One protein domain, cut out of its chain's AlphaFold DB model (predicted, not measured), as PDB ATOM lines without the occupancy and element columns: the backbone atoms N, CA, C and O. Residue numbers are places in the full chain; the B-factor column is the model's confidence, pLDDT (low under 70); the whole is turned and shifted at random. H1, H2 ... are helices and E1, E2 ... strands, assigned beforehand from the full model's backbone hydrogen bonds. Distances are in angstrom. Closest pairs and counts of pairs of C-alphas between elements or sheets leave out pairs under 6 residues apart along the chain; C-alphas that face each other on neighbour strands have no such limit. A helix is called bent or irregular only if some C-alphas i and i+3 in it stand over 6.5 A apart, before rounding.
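What this domain is: This is residues 275 to 331 and 345 to 392 of the 1213 residues of an uncharacterized protein of Helicobacter equorum (UniProt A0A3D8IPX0). The longest helix, H6, stands at one side of the domain, and H7 leads back from its end to a cluster of short helices, in which H3, H4 and H5 lie round H2. H1 runs into that cluster from the opposite end of the longest axis, and the unnamed tail of residues 378 to 392 runs between H5 and H6. The printed part has 105 residues, with seven named helices and then one named strand in the order H1 to H7, E1; the class is mostly helix. It is compact, with a radius of gyration of the C-alphas of 14.3 A, and its outline is rounded, spanning 40 by 28 by 26 A.

Where its parts are: H6, residues 352 to 365, is 20.9 A long and begins at C-alpha 352 (186.624, 153.290, 180.720). H7, residues 367 to 372, is 10.1 A long, and E1, residues 375 to 377, 6.2 A, ending at C-alpha 377 (181.880, 174.581, 179.769). H1, residues 276 to 288, is 18.3 A long and begins at C-alpha 276 (159.789, 152.554, 166.131). H2, residues 291 to 297, is 11.1 A, H3, residues 299 to 302, 5.6 A, H4, residues 310 to 313, 5.5 A, and H5, residues 324 to 331, 10.4 A. H2, H6 and H7 are irregular: C-alphas 292 and 295 are 7.0 A apart, 353 and 356 7.1 A, and 368 and 371 7.3 A.

How they stand to each other: H6 and H7 touch only at the corner, with residues 363 to 364 of H6 alone; the closest C-alphas, of Tyr 363 and Gln 370, are 5.6 A apart. H7 touches H2, the hub; the C-alphas of Val 292 and Asn 372 are closest, 5.6 A apart, at a tilt of 35.3 degrees, only just steep. H2 touches H4, closest at the C-alphas of Glu 293 and Ser 312, 4.0 A. H2 also touches H5 at a shallow tilt of 25 degrees, opposite ways, closest at the C-alphas of Val 291 and Ala 331, 5.5 A. H1 is close to H2 but not clearly touching, with the C-alphas of Val 286 and Met 294 7.0 A apart. H3 is likewise close to H2, with the C-alphas of Gly 295 and Cys 301 6.2 A apart. H6 is apart from H2, H5 and E1, among others. E1 pairs with no named strand, but residues 307 to 308 pair with it, antiparallel. Every O i to N i+4 pair is within hydrogen-bond range in H1 and H5, against 8 of 10 in H6. H2 has 0 of 3 and H7 0 of 2, beside 3 of 4 and 2 of 3 O i to N i+3 pairs; H3 and H4 are too short for an O i to N i+4 pair.

The domain as a whole: The two C-alphas farthest apart, of Asn 275 and Val 365, are 42.4 A apart. Residues 332 to 344 are not printed, and C-alphas 331 and 345 are 22.5 A apart across the cut. Of the links that are printed whole, none is long. Residues 364 to 369, of which 367 to 369 belong to H7, stand free. The mean pLDDT of the printed part is 78.4; residue 371 and residues 377 to 388 are under 70.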
ATOM      1  N   ASN A 275     156.463 154.611 168.280       76.81
ATOM      2  CA  ASN A 275     156.738 154.746 166.857       76.81
ATOM      3  C   ASN A 275     158.199 154.388 166.550       76.81
ATOM      4  O   ASN A 275     159.092 155.233 166.507       76.81
ATOM      5  N   PHE A 276     158.452 153.092 166.379       72.44
ATOM      6  CA  PHE A 276     159.789 152.554 166.131       72.44
ATOM      7  C   PHE A 276     160.397 153.057 164.815       72.44
ATOM      8  O   PHE A 276     161.610 153.241 164.749       72.44
ATOM      9  N   ALA A 277     159.575 153.328 163.796       79.06
ATOM     10  CA  ALA A 277     160.039 153.952 162.561       79.06
ATOM     11  C   ALA A 277     160.555 155.373 162.791       79.06
ATOM     12  O   ALA A 277     161.702 155.648 162.460       79.06
ATOM     13  N   HIS A 278     159.765 156.227 163.447       81.25
ATOM     14  CA  HIS A 278     160.181 157.592 163.770       81.25
ATOM     15  C   HIS A 278     161.426 157.602 164.673       81.25
ATOM     16  O   HIS A 278     162.340 158.391 164.472       81.25
ATOM     17  N   MET A 279     161.540 156.657 165.613       77.00
ATOM     18  CA  MET A 279     162.745 156.498 166.434       77.00
ATOM     19  C   MET A 279     163.994 156.127 165.611       77.00
ATOM     20  O   MET A 279     165.077 156.630 165.908       77.00
ATOM     21  N   ILE A 280     163.865 155.251 164.605       80.94
ATOM     22  CA  ILE A 280     164.966 154.898 163.694       80.94
ATOM     23  C   ILE A 280     165.349 156.096 162.829       80.94
ATOM     24  O   ILE A 280     166.535 156.403 162.729       80.94
ATOM     25  N   ASP A 281     164.361 156.768 162.241       82.88
ATOM     26  CA  ASP A 281     164.573 157.911 161.356       82.88
ATOM     27  C   ASP A 281     165.250 159.064 162.136       82.88
ATOM     28  O   ASP A 281     166.294 159.566 161.717       82.88
ATOM     29  N   ASN A 282     164.778 159.369 163.354       85.69
ATOM     30  CA  ASN A 282     165.375 160.380 164.238       85.69
ATOM     31  C   ASN A 282     166.780 159.989 164.718       85.69
ATOM     32  O   ASN A 282     167.665 160.837 164.819       85.69
ATOM     33  N   PHE A 283     167.025 158.708 165.022       84.75
ATOM     34  CA  PHE A 283     168.376 158.237 165.357       84.75
ATOM     35  C   PHE A 283     169.332 158.387 164.173       84.75
ATOM     36  O   PHE A 283     170.488 158.767 164.364       84.75
ATOM     37  N   TRP A 284     168.856 158.105 162.958       85.81
ATOM     38  CA  TRP A 284     169.630 158.249 161.731       85.81
ATOM     39  C   TRP A 284     169.980 159.715 161.441       85.81
ATOM     40  O   TRP A 284     171.114 160.020 161.080       85.81
ATOM     41  N   GLU A 285     169.061 160.645 161.685       88.06
ATOM     42  CA  GLU A 285     169.345 162.077 161.568       88.06
ATOM     43  C   GLU A 285     170.386 162.550 162.604       88.06
ATOM     44  O   GLU A 285     171.389 163.193 162.265       88.06
ATOM     45  N   VAL A 286     170.215 162.162 163.873       87.44
ATOM     46  CA  VAL A 286     171.153 162.512 164.953       87.44
ATOM     47  C   VAL A 286     172.541 161.919 164.691       87.44
ATOM     48  O   VAL A 286     173.550 162.608 164.846       87.44
ATOM     49  N   ILE A 287     172.641 160.661 164.245       86.62
ATOM     50  CA  ILE A 287     173.938 160.028 163.956       86.62
ATOM     51  C   ILE A 287     174.613 160.605 162.701       86.62
ATOM     52  O   ILE A 287     175.825 160.461 162.568       86.62
ATOM     53  N   GLN A 288     173.897 161.287 161.804       88.50
ATOM     54  CA  GLN A 288     174.493 161.982 160.654       88.50
ATOM     55  C   GLN A 288     174.922 163.419 160.969       88.50
ATOM     56  O   GLN A 288     175.857 163.926 160.355       88.50
ATOM     57  N   THR A 289     174.316 164.049 161.976       89.44
ATOM     58  CA  THR A 289     174.648 165.420 162.386       89.44
ATOM     59  C   THR A 289     176.087 165.515 162.946       89.44
ATOM     60  O   THR A 289     176.503 164.626 163.704       89.44
ATOM     61  N   PRO A 290     176.884 166.552 162.611       88.50
ATOM     62  CA  PRO A 290     178.184 166.812 163.244       88.50
ATOM     63  C   PRO A 290     178.055 167.040 164.757       88.50
ATOM     64  O   PRO A 290     177.090 167.651 165.207       88.50
ATOM     65  N   VAL A 291     179.030 166.584 165.558       88.62
ATOM     66  CA  VAL A 291     178.957 166.616 167.041       88.62
ATOM     67  C   VAL A 291     178.651 168.018 167.588       88.62
ATOM     68  O   VAL A 291     177.889 168.170 168.537       88.62
ATOM     69  N   VAL A 292     179.202 169.044 166.950       87.44
ATOM     70  CA  VAL A 292     179.094 170.457 167.334       87.44
ATOM     71  C   VAL A 292     177.743 171.103 167.076       87.44
ATOM     72  O   VAL A 292     177.435 172.135 167.669       87.44
ATOM     73  N   GLU A 293     176.917 170.483 166.238       89.31
ATOM     74  CA  GLU A 293     175.543 170.910 165.972       89.31
ATOM     75  C   GLU A 293     174.518 170.094 166.767       89.31
ATOM     76  O   GLU A 293     173.350 170.467 166.824       89.31
ATOM     77  N   MET A 294     174.926 168.983 167.394       89.81
ATOM     78  CA  MET A 294     174.000 168.063 168.064       89.81
ATOM     79  C   MET A 294     173.235 168.697 169.226       89.81
ATOM     80  O   MET A 294     172.156 168.211 169.556       89.81
ATOM     81  N   GLY A 295     173.741 169.783 169.825       87.31
ATOM     82  CA  GLY A 295     173.045 170.528 170.879       87.31
ATOM     83  C   GLY A 295     171.674 171.056 170.456       87.31
ATOM     84  O   GLY A 295     170.827 171.261 171.320       87.31
ATOM     85  N   LYS A 296     171.400 171.176 169.148       89.00
ATOM     86  CA  LYS A 296     170.078 171.565 168.634       89.00
ATOM     87  C   LYS A 296     168.952 170.593 169.022       89.00
ATOM     88  O   LYS A 296     167.798 170.998 169.083       89.00
ATOM     89  N   TYR A 297     169.292 169.334 169.325       90.38
ATOM     90  CA  TYR A 297     168.352 168.289 169.753       90.38
ATOM     91  C   TYR A 297     168.241 168.147 171.286       90.38
ATOM     92  O   TYR A 297     167.532 167.257 171.767       90.38
ATOM     93  N   ASP A 298     168.943 168.982 172.062       87.81
ATOM     94  CA  ASP A 298     168.955 168.964 173.528       87.81
ATOM     95  C   ASP A 298     168.181 170.161 174.101       87.81
ATOM     96  O   ASP A 298     168.639 171.304 174.042       87.81
ATOM     97  N   LYS A 299     167.032 169.906 174.740       84.31
ATOM     98  CA  LYS A 299     166.221 170.968 175.370       84.31
ATOM     99  C   LYS A 299     166.999 171.783 176.404       84.31
ATOM    100  O   LYS A 299     166.688 172.945 176.652       84.31
ATOM    101  N   LEU A 300     168.005 171.182 177.037       83.88
ATOM    102  CA  LEU A 300     168.770 171.831 178.098       83.88
ATOM    103  C   LEU A 300     169.768 172.871 177.560       83.88
ATOM    104  O   LEU A 300     170.150 173.764 178.316       83.88
ATOM    105  N   CYS A 301     170.114 172.818 176.266       81.81
ATOM    106  CA  CYS A 301     170.890 173.865 175.598       81.81
ATOM    107  C   CYS A 301     170.084 175.165 175.442       81.81
ATOM    108  O   CYS A 301     170.618 176.247 175.668       81.81
ATOM    109  N   PHE A 302     168.794 175.072 175.098       83.00
ATOM    110  CA  PHE A 302     167.926 176.242 174.890       83.00
ATOM    111  C   PHE A 302     167.337 176.789 176.194       83.00
ATOM    112  O   PHE A 302     167.125 177.991 176.316       83.00
ATOM    113  N   ASN A 303     167.174 175.938 177.213       81.19
ATOM    114  CA  ASN A 303     166.746 176.353 178.555       81.19
ATOM    115  C   ASN A 303     167.873 176.991 179.397       81.19
ATOM    116  O   ASN A 303     167.659 177.281 180.573       81.19
ATOM    117  N   GLY A 304     169.078 177.167 178.838       70.12
ATOM    118  CA  GLY A 304     170.227 177.769 179.527       70.12
ATOM    119  C   GLY A 304     170.832 176.912 180.647       70.12
ATOM    120  O   GLY A 304     171.596 177.425 181.459       70.12
ATOM    121  N   VAL A 305     170.494 175.619 180.713       76.06
ATOM    122  CA  VAL A 305     170.963 174.697 181.764       76.06
ATOM    123  C   VAL A 305     172.377 174.178 181.471       76.06
ATOM    124  O   VAL A 305     173.150 173.963 182.404       76.06
ATOM    125  N   PHE A 306     172.739 174.002 180.196       75.31
ATOM    126  CA  PHE A 306     174.086 173.602 179.769       75.31
ATOM    127  C   PHE A 306     174.670 174.584 178.751       75.31
ATOM    128  O   PHE A 306     173.979 175.001 177.823       75.31
ATOM    129  N   ALA A 307     175.963 174.914 178.877       79.50
ATOM    130  CA  ALA A 307     176.659 175.747 177.898       79.50
ATOM    131  C   ALA A 307     177.076 174.904 176.679       79.50
ATOM    132  O   ALA A 307     178.129 174.256 176.659       79.50
ATOM    133  N   CYS A 308     176.213 174.885 175.666       82.00
ATOM    134  CA  CYS A 308     176.424 174.162 174.412       82.00
ATOM    135  C   CYS A 308     177.232 174.989 173.404       82.00
ATOM    136  O   CYS A 308     177.350 176.208 173.531       82.00
ATOM    137  N   ASN A 309     177.812 174.330 172.399       84.00
ATOM    138  CA  ASN A 309     178.594 175.019 171.374       84.00
ATOM    139  C   ASN A 309     177.737 176.060 170.629       84.00
ATOM    140  O   ASN A 309     176.617 175.725 170.243       84.00
ATOM    141  N   PRO A 310     178.231 177.288 170.369       83.56
ATOM    142  CA  PRO A 310     177.467 178.308 169.648       83.56
ATOM    143  C   PRO A 310     176.910 177.853 168.289       83.56
ATOM    144  O   PRO A 310     175.872 178.344 167.853       83.56
ATOM    145  N   GLN A 311     177.555 176.896 167.610       84.69
ATOM    146  CA  GLN A 311     177.025 176.337 166.359       84.69
ATOM    147  C   GLN A 311     175.768 175.477 166.574       84.69
ATOM    148  O   GLN A 311     174.920 175.427 165.688       84.69
ATOM    149  N   SER A 312     175.599 174.863 167.751       84.69
ATOM    150  CA  SER A 312     174.397 174.097 168.109       84.69
ATOM    151  C   SER A 312     173.148 174.966 168.256       84.69
ATOM    152  O   SER A 312     172.048 174.471 168.043       84.69
ATOM    153  N   THR A 313     173.287 176.243 168.618       80.81
ATOM    154  CA  THR A 313     172.147 177.155 168.832       80.81
ATOM    155  C   THR A 313     171.917 178.122 167.667       80.81
ATOM    156  O   THR A 313     170.902 178.813 167.633       80.81
ATOM    157  N   LYS A 314     172.821 178.147 166.676       83.06
ATOM    158  CA  LYS A 314     172.819 179.103 165.557       83.06
ATOM    159  C   LYS A 314     171.546 179.075 164.699       83.06
ATOM    160  O   LYS A 314     171.117 180.125 164.235       83.06
ATOM    161  N   ASN A 315     170.961 177.895 164.483       80.12
ATOM    162  CA  ASN A 315     169.816 177.696 163.580       80.12
ATOM    163  C   ASN A 315     168.461 177.594 164.312       80.12
ATOM    164  O   ASN A 315     167.464 177.255 163.680       80.12
ATOM    165  N   GLY A 316     168.412 177.884 165.617       78.38
ATOM    166  CA  GLY A 316     167.202 177.726 166.430       78.38
ATOM    167  C   GLY A 316     166.972 176.298 166.941       78.38
ATOM    168  O   GLY A 316     167.789 175.401 166.727       78.38
ATOM    169  N   GLU A 317     165.879 176.117 167.682       79.19
ATOM    170  CA  GLU A 317     165.499 174.863 168.344       79.19
ATOM    171  C   GLU A 317     164.947 173.832 167.333       79.19
ATOM    172  O   GLU A 317     164.199 174.201 166.428       79.19
ATOM    173  N   ALA A 318     165.330 172.552 167.448       84.94
ATOM    174  CA  ALA A 318     164.879 171.495 166.531       84.94
ATOM    175  C   ALA A 318     163.413 171.076 166.773       84.94
ATOM    176  O   ALA A 318     162.903 171.170 167.886       84.94
ATOM    177  N   GLU A 319     162.745 170.544 165.740       81.88
ATOM    178  CA  GLU A 319     161.336 170.107 165.825       81.88
ATOM    179  C   GLU A 319     161.123 168.910 166.770       81.88
ATOM    180  O   GLU A 319     160.058 168.766 167.374       81.88
ATOM    181  N   PHE A 320     162.141 168.063 166.935       86.06
ATOM    182  CA  PHE A 320     162.134 166.938 167.867       86.06
ATOM    183  C   PHE A 320     163.367 166.960 168.772       86.06
ATOM    184  O   PHE A 320     164.423 167.489 168.426       86.06
ATOM    185  N   PHE A 321     163.245 166.319 169.936       82.75
ATOM    186  CA  PHE A 321     164.285 166.319 170.964       82.75
ATOM    187  C   PHE A 321     164.658 164.917 171.395       82.75
ATOM    188  O   PHE A 321     163.815 164.020 171.467       82.75
ATOM    189  N   TRP A 322     165.924 164.758 171.755       81.00
ATOM    190  CA  TRP A 322     166.444 163.547 172.365       81.00
ATOM    191  C   TRP A 322     166.651 163.741 173.864       81.00
ATOM    192  O   TRP A 322     166.888 164.844 174.352       81.00
ATOM    193  N   GLU A 323     166.561 162.647 174.620       79.25
ATOM    194  CA  GLU A 323     166.922 162.676 176.033       79.25
ATOM    195  C   GLU A 323     168.395 163.087 176.163       79.25
ATOM    196  O   GLU A 323     169.268 162.445 175.572       79.25
ATOM    197  N   HIS A 324     168.674 164.117 176.969       78.62
ATOM    198  CA  HIS A 324     170.024 164.640 177.205       78.62
ATOM    199  C   HIS A 324     171.051 163.529 177.492       78.62
ATOM    200  O   HIS A 324     172.155 163.511 176.947       78.62
ATOM    201  N   SER A 325     170.672 162.542 178.312       75.00
ATOM    202  CA  SER A 325     171.543 161.416 178.663       75.00
ATOM    203  C   SER A 325     171.921 160.553 177.449       75.00
ATOM    204  O   SER A 325     173.051 160.083 177.363       75.00
ATOM    205  N   SER A 326     171.009 160.371 176.491       78.19
ATOM    206  CA  SER A 326     171.219 159.572 175.279       78.19
ATOM    207  C   SER A 326     172.023 160.344 174.236       78.19
ATOM    208  O   SER A 326     172.956 159.804 173.640       78.19
ATOM    209  N   LEU A 327     171.708 161.627 174.059       82.12
ATOM    210  CA  LEU A 327     172.390 162.501 173.110       82.12
ATOM    211  C   LEU A 327     173.847 162.762 173.520       82.12
ATOM    212  O   LEU A 327     174.751 162.600 172.701       82.12
ATOM    213  N   SER A 328     174.095 163.029 174.808       80.44
ATOM    214  CA  SER A 328     175.454 163.176 175.348       80.44
ATOM    215  C   SER A 328     176.308 161.916 175.151       80.44
ATOM    216  O   SER A 328     177.490 162.025 174.827       80.44
ATOM    217  N   ARG A 329     175.730 160.708 175.265       82.44
ATOM    218  CA  ARG A 329     176.428 159.429 175.011       82.44
ATOM    219  C   ARG A 329     176.806 159.237 173.543       82.44
ATOM    220  O   ARG A 329     177.908 158.767 173.253       82.44
ATOM    221  N   ILE A 330     175.918 159.606 172.616       85.06
ATOM    222  CA  ILE A 330     176.177 159.521 171.168       85.06
ATOM    223  C   ILE A 330     177.261 160.520 170.762       85.06
ATOM    224  O   ILE A 330     178.238 160.133 170.115       85.06
ATOM    225  N   ALA A 331     177.126 161.778 171.193       85.50
ATOM    226  CA  ALA A 331     178.112 162.829 170.957       85.50
ATOM    227  C   ALA A 331     179.490 162.432 171.503       85.50
ATOM    228  O   ALA A 331     180.504 162.541 170.807       85.50
ATOM    229  N   PHE A 345     196.919 153.327 167.214       85.44
ATOM    230  CA  PHE A 345     197.834 152.373 167.843       85.44
ATOM    231  C   PHE A 345     198.283 152.791 169.248       85.44
ATOM    232  O   PHE A 345     198.873 151.967 169.948       85.44
ATOM    233  N   MET A 346     198.025 154.036 169.665       79.75
ATOM    234  CA  MET A 346     198.498 154.566 170.942       79.75
ATOM    235  C   MET A 346     197.504 154.229 172.067       79.75
ATOM    236  O   MET A 346     196.334 154.600 171.976       79.75
ATOM    237  N   PRO A 347     197.929 153.523 173.130       84.69
ATOM    238  CA  PRO A 347     197.082 153.303 174.295       84.69
ATOM    239  C   PRO A 347     197.018 154.580 175.135       84.69
ATOM    240  O   PRO A 347     198.047 155.075 175.587       84.69
ATOM    241  N   ARG A 348     195.808 155.097 175.355       82.50
ATOM    242  CA  ARG A 348     195.607 156.412 175.980       82.50
ATOM    243  C   ARG A 348     195.440 156.326 177.492       82.50
ATOM    244  O   ARG A 348     196.127 156.995 178.256       82.50
ATOM    245  N   ILE A 349     194.524 155.473 177.952       85.62
ATOM    246  CA  ILE A 349     194.175 155.353 179.372       85.62
ATOM    247  C   ILE A 349     193.835 153.912 179.743       85.62
ATOM    248  O   ILE A 349     193.340 153.141 178.927       85.62
ATOM    249  N   VAL A 350     193.998 153.566 181.019       79.88
ATOM    250  CA  VAL A 350     193.487 152.306 181.568       79.88
ATOM    251  C   VAL A 350     192.250 152.613 182.404       79.88
ATOM    252  O   VAL A 350     192.364 153.263 183.441       79.88
ATOM    253  N   GLY A 351     191.083 152.138 181.956       78.25
ATOM    254  CA  GLY A 351     189.800 152.300 182.646       78.25
ATOM    255  C   GLY A 351     188.818 153.213 181.906       78.25
ATOM    256  O   GLY A 351     189.065 154.396 181.697       78.25
ATOM    257  N   VAL A 352     187.655 152.659 181.565       76.12
ATOM    258  CA  VAL A 352     186.624 153.290 180.720       76.12
ATOM    259  C   VAL A 352     185.941 154.523 181.339       76.12
ATOM    260  O   VAL A 352     185.392 155.344 180.616       76.12
ATOM    261  N   PHE A 353     186.003 154.707 182.662       75.31
ATOM    262  CA  PHE A 353     185.381 155.862 183.335       75.31
ATOM    263  C   PHE A 353     186.216 157.144 183.277       75.31
ATOM    264  O   PHE A 353     185.722 158.203 183.634       75.31
ATOM    265  N   GLN A 354     187.466 157.061 182.822       79.00
ATOM    266  CA  GLN A 354     188.363 158.216 182.707       79.00
ATOM    267  C   GLN A 354     188.339 158.836 181.300       79.00
ATOM    268  O   GLN A 354     189.048 159.806 181.049       79.00
ATOM    269  N   ILE A 355     187.534 158.293 180.375       84.75
ATOM    270  CA  ILE A 355     187.480 158.760 178.981       84.75
ATOM    271  C   ILE A 355     186.966 160.205 178.914       84.75
ATOM    272  O   ILE A 355     187.525 161.000 178.171       84.75
ATOM    273  N   GLY A 356     185.970 160.578 179.726       80.62
ATOM    274  CA  GLY A 356     185.446 161.950 179.747       80.62
ATOM    275  C   GLY A 356     186.496 162.994 180.135       80.62
ATOM    276  O   GLY A 356     186.696 163.958 179.402       80.62
ATOM    277  N   GLU A 357     187.220 162.766 181.238       79.19
ATOM    278  CA  GLU A 357     188.319 163.642 181.677       79.19
ATOM    279  C   GLU A 357     189.425 163.735 180.620       79.19
ATOM    280  O   GLU A 357     189.912 164.822 180.317       79.19
ATOM    281  N   TYR A 358     189.788 162.600 180.019       84.88
ATOM    282  CA  TYR A 358     190.826 162.563 178.997       84.88
ATOM    283  C   TYR A 358     190.414 163.320 177.730       84.88
ATOM    284  O   TYR A 358     191.202 164.096 177.201       84.88
ATOM    285  N   LEU A 359     189.188 163.120 177.227       84.44
ATOM    286  CA  LEU A 359     188.698 163.826 176.037       84.44
ATOM    287  C   LEU A 359     188.630 165.333 176.279       84.44
ATOM    288  O   LEU A 359     188.923 166.114 175.373       84.44
ATOM    289  N   TRP A 360     188.295 165.744 177.504       80.31
ATOM    290  CA  TRP A 360     188.328 167.149 177.878       80.31
ATOM    291  C   TRP A 360     189.732 167.744 177.740       80.31
ATOM    292  O   TRP A 360     189.883 168.799 177.142       80.31
ATOM    293  N   GLN A 361     190.774 167.062 178.209       82.81
ATOM    294  CA  GLN A 361     192.153 167.539 178.039       82.81
ATOM    295  C   GLN A 361     192.604 167.456 176.573       82.81
ATOM    296  O   GLN A 361     193.205 168.388 176.042       82.81
ATOM    297  N   TYR A 362     192.233 166.376 175.880       86.44
ATOM    298  CA  TYR A 362     192.567 166.127 174.480       86.44
ATOM    299  C   TYR A 362     192.176 167.293 173.569       86.44
ATOM    300  O   TYR A 362     193.022 167.877 172.892       86.44
ATOM    301  N   TYR A 363     190.896 167.664 173.581       84.62
ATOM    302  CA  TYR A 363     190.370 168.721 172.719       84.62
ATOM    303  C   TYR A 363     190.737 170.133 173.210       84.62
ATOM    304  O   TYR A 363     190.413 171.107 172.544       84.62
ATOM    305  N   GLU A 364     191.294 170.269 174.418       80.25
ATOM    306  CA  GLU A 364     191.718 171.566 174.966       80.25
ATOM    307  C   GLU A 364     193.100 171.912 174.416       80.25
ATOM    308  O   GLU A 364     193.321 173.028 173.955       80.25
ATOM    309  N   VAL A 365     193.980 170.908 174.350       82.06
ATOM    310  CA  VAL A 365     195.297 170.995 173.707       82.06
ATOM    311  C   VAL A 365     195.177 171.144 172.180       82.06
ATOM    312  O   VAL A 365     195.932 171.904 171.576       82.06
ATOM    313  N   HIS A 366     194.211 170.471 171.547       82.25
ATOM    314  CA  HIS A 366     193.995 170.514 170.092       82.25
ATOM    315  C   HIS A 366     192.948 171.571 169.714       82.25
ATOM    316  O   HIS A 366     191.781 171.262 169.462       82.25
ATOM    317  N   THR A 367     193.366 172.840 169.728       71.81
ATOM    318  CA  THR A 367     192.493 174.015 169.518       71.81
ATOM    319  C   THR A 367     191.755 174.018 168.173       71.81
ATOM    320  O   THR A 367     190.602 174.440 168.112       71.81
ATOM    321  N   ASP A 368     192.359 173.462 167.120       77.06
ATOM    322  CA  ASP A 368     191.766 173.253 165.792       77.06
ATOM    323  C   ASP A 368     190.575 172.279 165.801       77.06
ATOM    324  O   ASP A 368     189.720 172.324 164.918       77.06
ATOM    325  N   LYS A 369     190.480 171.432 166.832       78.38
ATOM    326  CA  LYS A 369     189.458 170.389 166.995       78.38
ATOM    327  C   LYS A 369     188.452 170.689 168.105       78.38
ATOM    328  O   LYS A 369     187.634 169.835 168.445       78.38
ATOM    329  N   GLN A 370     188.447 171.902 168.662       72.56
ATOM    330  CA  GLN A 370     187.429 172.320 169.641       72.56
ATOM    331  C   GLN A 370     186.002 172.265 169.070       72.56
ATOM    332  O   GLN A 370     185.047 172.033 169.814       72.56
ATOM    333  N   ALA A 371     185.867 172.380 167.744       69.31
ATOM    334  CA  ALA A 371     184.628 172.164 167.002       69.31
ATOM    335  C   ALA A 371     184.141 170.703 167.003       69.31
ATOM    336  O   ALA A 371     183.177 170.404 166.325       69.31
ATOM    337  N   ASN A 372     184.755 169.789 167.754       76.38
ATOM    338  CA  ASN A 372     184.247 168.429 167.958       76.38
ATOM    339  C   ASN A 372     183.673 168.225 169.361       76.38
ATOM    340  O   ASN A 372     183.453 167.096 169.797       76.38
ATOM    341  N   ARG A 373     183.401 169.322 170.082       79.06
ATOM    342  CA  ARG A 373     182.657 169.295 171.341       79.06
ATOM    343  C   ARG A 373     181.237 169.814 171.160       79.06
ATOM    344  O   ARG A 373     181.034 170.922 170.673       79.06
ATOM    345  N   MET A 374     180.271 169.047 171.658       82.94
ATOM    346  CA  MET A 374     178.881 169.480 171.805       82.94
ATOM    347  C   MET A 374     178.726 170.517 172.937       82.94
ATOM    348  O   MET A 374     177.982 171.482 172.780       82.94
ATOM    349  N   TYR A 375     179.464 170.360 174.047       80.31
ATOM    350  CA  TYR A 375     179.415 171.237 175.231       80.31
ATOM    351  C   TYR A 375     180.750 171.974 175.459       80.31
ATOM    352  O   TYR A 375     181.815 171.383 175.264       80.31
ATOM    353  N   VAL A 376     180.701 173.250 175.868       70.56
ATOM    354  CA  VAL A 376     181.866 174.167 175.905       70.56
ATOM    355  C   VAL A 376     182.359 174.471 177.329       70.56
ATOM    356  O   VAL A 376     183.569 174.560 177.525       70.56
ATOM    357  N   SER A 377     181.487 174.543 178.344       62.72
ATOM    358  CA  SER A 377     181.880 174.581 179.769       62.72
ATOM    359  C   SER A 377     180.736 174.139 180.697       62.72
ATOM    360  O   SER A 377     179.566 174.190 180.325       62.72
ATOM    361  N   VAL A 378     181.063 173.690 181.914       53.34
ATOM    362  CA  VAL A 378     180.097 173.542 183.016       53.34
ATOM    363  C   VAL A 378     180.790 174.031 184.289       53.34
ATOM    364  O   VAL A 378     181.856 173.522 184.622       53.34
ATOM    365  N   ASP A 379     180.193 174.971 185.027       47.03
ATOM    366  CA  ASP A 379     180.720 175.527 186.294       47.03
ATOM    367  C   ASP A 379     180.830 174.495 187.446       47.03
ATOM    368  O   ASP A 379     181.110 174.838 188.595       47.03
ATOM    369  N   ASN A 380     180.615 173.205 187.168       46.97
ATOM    370  CA  ASN A 380     180.644 172.131 188.147       46.97
ATOM    371  C   ASN A 380     181.689 171.063 187.761       46.97
ATOM    372  O   ASN A 380     181.421 170.240 186.883       46.97
ATOM    373  N   PRO A 381     182.838 170.984 188.459       44.12
ATOM    374  CA  PRO A 381     183.927 170.053 188.135       44.12
ATOM    375  C   PRO A 381     183.577 168.564 188.325       44.12
ATOM    376  O   PRO A 381     184.394 167.697 188.025       44.12
ATOM    377  N   LYS A 382     182.377 168.229 188.829       43.16
ATOM    378  CA  LYS A 382     181.862 166.846 188.874       43.16
ATOM    379  C   LYS A 382     181.121 166.415 187.599       43.16
ATOM    380  O   LYS A 382     180.836 165.228 187.457       43.16
ATOM    381  N   HIS A 383     180.820 167.340 186.688       50.03
ATOM    382  CA  HIS A 383     180.071 167.087 185.457       50.03
ATOM    383  C   HIS A 383     180.674 167.881 184.289       50.03
ATOM    384  O   HIS A 383     180.110 168.878 183.856       50.03
ATOM    385  N   ASN A 384     181.801 167.417 183.740       50.81
ATOM    386  CA  ASN A 384     182.484 168.039 182.590       50.81
ATOM    387  C   ASN A 384     181.756 167.802 181.242       50.81
ATOM    388  O   ASN A 384     182.376 167.461 180.238       50.81
ATOM    389  N   GLY A 385     180.425 167.919 181.211       53.28
ATOM    390  CA  GLY A 385     179.605 167.899 179.991       53.28
ATOM    391  C   GLY A 385     179.465 166.553 179.263       53.28
ATOM    392  O   GLY A 385     178.581 166.417 178.427       53.28
ATOM    393  N   TYR A 386     180.255 165.527 179.589       55.97
ATOM    394  CA  TYR A 386     180.119 164.186 179.011       55.97
ATOM    395  C   TYR A 386     179.954 163.123 180.101       55.97
ATOM    396  O   TYR A 386     180.717 163.081 181.066       55.97
ATOM    397  N   ASN A 387     178.960 162.245 179.931       59.41
ATOM    398  CA  ASN A 387     178.819 161.013 180.718       59.41
ATOM    399  C   ASN A 387     179.904 159.985 180.315       59.41
ATOM    400  O   ASN A 387     180.937 160.355 179.783       59.41
ATOM    401  N   SER A 388     179.728 158.689 180.588       66.25
ATOM    402  CA  SER A 388     180.538 157.623 179.962       66.25
ATOM    403  C   SER A 388     180.065 157.384 178.511       66.25
ATOM    404  O   SER A 388     178.886 157.619 178.252       66.25
ATOM    405  N   PRO A 389     180.879 156.877 177.555       71.81
ATOM    406  CA  PRO A 389     180.423 156.677 176.171       71.81
ATOM    407  C   PRO A 389     179.281 155.659 176.047       71.81
ATOM    408  O   PRO A 389     178.647 155.585 175.002       71.81
ATOM    409  N   HIS A 390     179.035 154.850 177.093       77.75
ATOM    410  CA  HIS A 390     178.049 153.757 177.109       77.75
ATOM    411  C   HIS A 390     178.125 152.877 175.843       77.75
ATOM    412  O   HIS A 390     177.140 152.333 175.368       77.75
ATOM    413  N   ASN A 391     179.335 152.722 175.305       86.56
ATOM    414  CA  ASN A 391     179.673 151.793 174.240       86.56
ATOM    415  C   ASN A 391     180.993 151.140 174.636       86.56
ATOM    416  O   ASN A 391     182.070 151.743 174.532       86.56
ATOM    417  N   PHE A 392     180.914 149.921 175.162       84.75
ATOM    418  CA  PHE A 392     182.080 149.244 175.712       84.75
ATOM    419  C   PHE A 392     183.134 148.947 174.640       84.75
ATOM    420  O   PHE A 392     184.326 149.035 174.920       84.75
TER     421      PHE A 392